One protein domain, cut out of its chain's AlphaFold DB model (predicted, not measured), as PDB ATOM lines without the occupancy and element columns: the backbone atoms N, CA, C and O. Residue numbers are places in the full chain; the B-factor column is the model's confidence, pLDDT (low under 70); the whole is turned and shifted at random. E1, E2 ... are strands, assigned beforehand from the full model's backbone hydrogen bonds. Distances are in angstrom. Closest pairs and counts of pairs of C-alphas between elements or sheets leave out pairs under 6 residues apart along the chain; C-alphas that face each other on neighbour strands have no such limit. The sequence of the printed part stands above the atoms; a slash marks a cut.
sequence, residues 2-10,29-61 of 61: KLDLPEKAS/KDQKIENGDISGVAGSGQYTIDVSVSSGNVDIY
ATOM      1  N   LYS A   2      89.525  44.323  64.469       60.84
ATOM      2  CA  LYS A   2      88.255  45.040  64.270       60.84
ATOM      3  C   LYS A   2      87.556  45.194  65.615       60.84
ATOM      4  O   LYS A   2      87.509  44.223  66.370       60.84
ATOM      5  N   LEU A   3      87.083  46.398  65.911       67.19
ATOM      6  CA  LEU A   3      86.384  46.725  67.148       67.19
ATOM      7  C   LEU A   3      84.985  47.222  66.781       67.19
ATOM      8  O   LEU A   3      84.870  48.310  66.232       67.19
ATOM      9  N   ASP A   4      83.958  46.418  67.062       62.81
ATOM     10  CA  ASP A   4      82.560  46.784  66.815       62.81
ATOM     11  C   ASP A   4      82.019  47.604  67.993       62.81
ATOM     12  O   ASP A   4      81.972  47.123  69.133       62.81
ATOM     13  N   LEU A   5      81.598  48.842  67.726       65.56
ATOM     14  CA  LEU A   5      80.989  49.727  68.719       65.56
ATOM     15  C   LEU A   5      79.489  49.910  68.443       65.56
ATOM     16  O   LEU A   5      79.086  50.056  67.293       65.56
ATOM     17  N   PRO A   6      78.622  49.927  69.475       62.31
ATOM     18  CA  PRO A   6      77.203  50.173  69.252       62.31
ATOM     19  C   PRO A   6      76.974  51.601  68.731       62.31
ATOM     20  O   PRO A   6      77.577  52.543  69.237       62.31
ATOM     21  N   GLU A   7      76.037  51.787  67.792       57.66
ATOM     22  CA  GLU A   7      75.754  53.068  67.095       57.66
ATOM     23  C   GLU A   7      75.462  54.273  68.016       57.66
ATOM     24  O   GLU A   7      75.473  55.422  67.583       57.66
ATOM     25  N   LYS A   8      75.183  54.033  69.303       64.94
ATOM     26  CA  LYS A   8      74.914  55.062  70.325       64.94
ATOM     27  C   LYS A   8      75.994  55.134  71.404       64.94
ATOM     28  O   LYS A   8      75.746  55.654  72.492       64.94
ATOM     29  N   ALA A   9      77.167  54.565  71.153       68.81
ATOM     30  CA  ALA A   9      78.245  54.565  72.118       68.81
ATOM     31  C   ALA A   9      78.774  55.998  72.293       68.81
ATOM     32  O   ALA A   9      79.340  56.601  71.386       68.81
ATOM     33  N   SER A  10      78.581  56.547  73.490       82.56
ATOM     34  CA  SER A  10      79.205  57.799  73.904       82.56
ATOM     35  C   SER A  10      80.579  57.501  74.488       82.56
ATOM     36  O   SER A  10      80.670  57.125  75.660       82.56
ATOM     37  N   LYS A  29      83.717  64.196  67.457       88.12
ATOM     38  CA  LYS A  29      83.985  65.594  67.802       88.12
ATOM     39  C   LYS A  29      85.433  65.762  68.234       88.12
ATOM     40  O   LYS A  29      86.006  64.864  68.854       88.12
ATOM     41  N   ASP A  30      85.986  66.934  67.928       88.50
ATOM     42  CA  ASP A  30      87.356  67.320  68.285       88.50
ATOM     43  C   ASP A  30      88.397  66.283  67.843       88.50
ATOM     44  O   ASP A  30      89.366  66.008  68.551       88.50
ATOM     45  N   GLN A  31      88.170  65.684  66.669       88.00
ATOM     46  CA  GLN A  31      89.076  64.696  66.109       88.00
ATOM     47  C   GLN A  31      90.446  65.327  65.860       88.00
ATOM     48  O   GLN A  31      90.570  66.310  65.127       88.00
ATOM     49  N   LYS A  32      91.480  64.732  66.451       89.06
ATOM     50  CA  LYS A  32      92.880  65.074  66.205       89.06
ATOM     51  C   LYS A  32      93.626  63.834  65.762       89.06
ATOM     52  O   LYS A  32      93.520  62.796  66.412       89.06
ATOM     53  N   ILE A  33      94.376  63.968  64.677       86.06
ATOM     54  CA  ILE A  33      95.281  62.941  64.174       86.06
ATOM     55  C   ILE A  33      96.672  63.559  64.141       86.06
ATOM     56  O   ILE A  33      96.866  64.583  63.483       86.06
ATOM     57  N   GLU A  34      97.620  62.970  64.864       84.94
ATOM     58  CA  GLU A  34      98.982  63.489  64.952       84.94
ATOM     59  C   GLU A  34      99.978  62.331  65.031       84.94
ATOM     60  O   GLU A  34      99.908  61.499  65.926       84.94
ATOM     61  N   ASN A  35     100.906  62.267  64.075       83.25
ATOM     62  CA  ASN A  35     102.005  61.296  64.061       83.25
ATOM     63  C   ASN A  35     101.588  59.807  64.187       83.25
ATOM     64  O   ASN A  35     102.325  59.017  64.768       83.25
ATOM     65  N   GLY A  36     100.418  59.432  63.649       80.88
ATOM     66  CA  GLY A  36      99.847  58.075  63.738       80.88
ATOM     67  C   GLY A  36      98.879  57.875  64.912       80.88
ATOM     68  O   GLY A  36      98.095  56.926  64.914       80.88
ATOM     69  N   ASP A  37      98.863  58.804  65.865       86.06
ATOM     70  CA  ASP A  37      97.922  58.810  66.977       86.06
ATOM     71  C   ASP A  37      96.591  59.445  66.551       86.06
ATOM     72  O   ASP A  37      96.553  60.384  65.750       86.06
ATOM     73  N   ILE A  38      95.486  58.963  67.119       87.81
ATOM     74  CA  ILE A  38      94.140  59.501  66.903       87.81
ATOM     75  C   ILE A  38      93.461  59.770  68.240       87.81
ATOM     76  O   ILE A  38      93.514  58.973  69.170       87.81
ATOM     77  N   SER A  39      92.760  60.888  68.351       90.88
ATOM     78  CA  SER A  39      91.900  61.160  69.497       90.88
ATOM     79  C   SER A  39      90.620  61.849  69.064       90.88
ATOM     80  O   SER A  39      90.584  62.512  68.031       90.88
ATOM     81  N   GLY A  40      89.555  61.670  69.835       90.25
ATOM     82  CA  GLY A  40      88.275  62.316  69.567       90.25
ATOM     83  C   GLY A  40      87.186  61.855  70.523       90.25
ATOM     84  O   GLY A  40      87.378  60.929  71.310       90.25
ATOM     85  N   VAL A  41      86.030  62.509  70.472       89.06
ATOM     86  CA  VAL A  41      84.893  62.205  71.348       89.06
ATOM     87  C   VAL A  41      83.647  61.914  70.521       89.06
ATOM     88  O   VAL A  41      83.156  62.771  69.795       89.06
ATOM     89  N   ALA A  42      83.100  60.713  70.663       86.50
ATOM     90  CA  ALA A  42      81.783  60.337  70.173       86.50
ATOM     91  C   ALA A  42      80.721  60.607  71.253       86.50
ATOM     92  O   ALA A  42      80.873  60.239  72.424       86.50
ATOM     93  N   GLY A  43      79.615  61.243  70.862       82.31
ATOM     94  CA  GLY A  43      78.480  61.497  71.752       82.31
ATOM     95  C   GLY A  43      78.857  62.305  73.000       82.31
ATOM     96  O   GLY A  43      79.446  63.380  72.904       82.31
ATOM     97  N   SER A  44      78.496  61.795  74.182       83.38
ATOM     98  CA  SER A  44      78.793  62.433  75.475       83.38
ATOM     99  C   SER A  44      80.151  62.050  76.081       83.38
ATOM    100  O   SER A  44      80.519  62.601  77.116       83.38
ATOM    101  N   GLY A  45      80.904  61.126  75.468       81.69
ATOM    102  CA  GLY A  45      82.214  60.701  75.973       81.69
ATOM    103  C   GLY A  45      82.191  60.056  77.366       81.69
ATOM    104  O   GLY A  45      83.097  60.312  78.157       81.69
ATOM    105  N   GLN A  46      81.151  59.273  77.683       83.25
ATOM    106  CA  GLN A  46      81.001  58.589  78.979       83.25
ATOM    107  C   GLN A  46      82.021  57.469  79.188       83.25
ATOM    108  O   GLN A  46      82.453  57.238  80.315       83.25
ATOM    109  N   TYR A  47      82.394  56.779  78.116       82.38
ATOM    110  CA  TYR A  47      83.361  55.686  78.147       82.38
ATOM    111  C   TYR A  47      84.679  56.124  77.514       82.38
ATOM    112  O   TYR A  47      84.689  57.041  76.701       82.38
ATOM    113  N   THR A  48      85.792  55.483  77.852       83.56
ATOM    114  CA  THR A  48      87.089  55.753  77.213       83.56
ATOM    115  C   THR A  48      87.577  54.482  76.545       83.56
ATOM    116  O   THR A  48      87.544  53.413  77.151       83.56
ATOM    117  N   ILE A  49      88.006  54.606  75.294       84.00
ATOM    118  CA  ILE A  49      88.598  53.534  74.505       84.00
ATOM    119  C   ILE A  49      90.046  53.925  74.248       84.00
ATOM    120  O   ILE A  49      90.312  54.817  73.440       84.00
ATOM    121  N   ASP A  50      90.959  53.253  74.943       87.44
ATOM    122  CA  ASP A  50      92.393  53.344  74.692       87.44
ATOM    123  C   ASP A  50      92.815  52.197  73.772       87.44
ATOM    124  O   ASP A  50      92.652  51.018  74.096       87.44
ATOM    125  N   VAL A  51      93.347  52.548  72.606       85.25
ATOM    126  CA  VAL A  51      93.866  51.598  71.623       85.25
ATOM    127  C   VAL A  51      95.353  51.856  71.473       85.25
ATOM    128  O   VAL A  51      95.746  52.925  71.027       85.25
ATOM    129  N   SER A  52      96.185  50.873  71.794       85.62
ATOM    130  CA  SER A  52      97.626  50.966  71.563       85.62
ATOM    131  C   SER A  52      98.053  49.902  70.577       85.62
ATOM    132  O   SER A  52      97.914  48.706  70.839       85.62
ATOM    133  N   VAL A  53      98.599  50.340  69.448       82.56
ATOM    134  CA  VAL A  53      99.167  49.464  68.433       82.56
ATOM    135  C   VAL A  53     100.657  49.733  68.297       82.56
ATOM    136  O   VAL A  53     101.112  50.846  68.047       82.56
ATOM    137  N   SER A  54     101.443  48.677  68.482       78.69
ATOM    138  CA  SER A  54     102.886  48.748  68.267       78.69
ATOM    139  C   SER A  54     103.215  48.642  66.779       78.69
ATOM    140  O   SER A  54     104.034  49.410  66.283       78.69
ATOM    141  N   SER A  55     102.540  47.743  66.054       73.94
ATOM    142  CA  SER A  55     102.647  47.657  64.602       73.94
ATOM    143  C   SER A  55     101.426  46.969  63.981       73.94
ATOM    144  O   SER A  55     100.893  46.018  64.558       73.94
ATOM    145  N   GLY A  56     100.969  47.468  62.830       74.88
ATOM    146  CA  GLY A  56      99.758  47.007  62.134       74.88
ATOM    147  C   GLY A  56      98.638  48.052  62.079       74.88
ATOM    148  O   GLY A  56      98.720  49.082  62.734       74.88
ATOM    149  N   ASN A  57      97.590  47.780  61.296       81.94
ATOM    150  CA  ASN A  57      96.471  48.712  61.120       81.94
ATOM    151  C   ASN A  57      95.274  48.358  62.005       81.94
ATOM    152  O   ASN A  57      94.899  47.183  62.162       81.94
ATOM    153  N   VAL A  58      94.674  49.398  62.579       82.12
ATOM    154  CA  VAL A  58      93.423  49.310  63.328       82.12
ATOM    155  C   VAL A  58      92.375  50.124  62.610       82.12
ATOM    156  O   VAL A  58      92.554  51.318  62.391       82.12
ATOM    157  N   ASP A  59      91.257  49.476  62.325       83.00
ATOM    158  CA  ASP A  59      90.092  50.143  61.786       83.00
ATOM    159  C   ASP A  59      88.938  50.050  62.785       83.00
ATOM    160  O   ASP A  59      88.610  48.967  63.287       83.00
ATOM    161  N   ILE A  60      88.352  51.206  63.088       78.38
ATOM    162  CA  ILE A  60      87.235  51.376  64.016       78.38
ATOM    163  C   ILE A  60      86.006  51.782  63.198       78.38
ATOM    164  O   ILE A  60      86.034  52.819  62.522       78.38
ATOM    165  N   TYR A  61      84.950  50.968  63.276       75.44
ATOM    166  CA  TYR A  61      83.691  51.131  62.544       75.44
ATOM    167  C   TYR A  61      82.484  51.038  63.475       75.44
ATOM    168  O   TYR A  61      82.594  50.379  64.536       75.44
TER     169      TYR A  61
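What this domain is: This is residues 2 to 10 and 29 to 61 of the 61 residues of the protein "DUF4097 family beta strand repeat protein" of Rossellomorea vietnamensis (UniProt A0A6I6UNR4). Four strands zigzag along the longest axis as an open, C-shaped trough: the hairpin E1 and E2 makes one wall, E3 the next, and E4 folds back from it. Residues 2 to 3 run beside E4. The printed part has 42 residues, with no named helix and strands E1, E2, E3, E4 in that order; E1 and E2 form an antiparallel sheet, and the class is all strand. It is only just loose, close to compact, with a radius of gyration of the C-alphas of 11.1 A and spans of 29 by 21 by 14 A.

Where its parts are: Residues 2 to 10 come first, from C-alpha 2 at (88.255, 45.040, 64.270). E1 is residues 29 to 34, 15.4 A long, from C-alpha 29 at (83.985, 65.594, 67.802). E2 is residues 37 to 42, 16.5 A; E3 is residues 47 to 53, 19.6 A. E4 is residues 58 to 60, 6.6 A, ending at (87.235, 51.376, 64.016).

How they stand to each other: Residues 2 to 3 pair with residues 59 to 60 of E4, parallel. The hairpin E1 and E2 is antiparallel at 176 degrees, with N 29 and O 41 within hydrogen-bond range at 2.8 A. E2 and E3 are near each other, with 11 pairs of C-alphas within 10 A. E3 and E4 meet only through their link; each pairs with no named strand. E1 is apart from E3 and E4.

The domain as a whole: Residues 11 to 28 are not printed; C-alphas 10 and 29 are 11.0 A apart. The three links between named strands are tight. Residues 2 to 9 have pLDDT under 70.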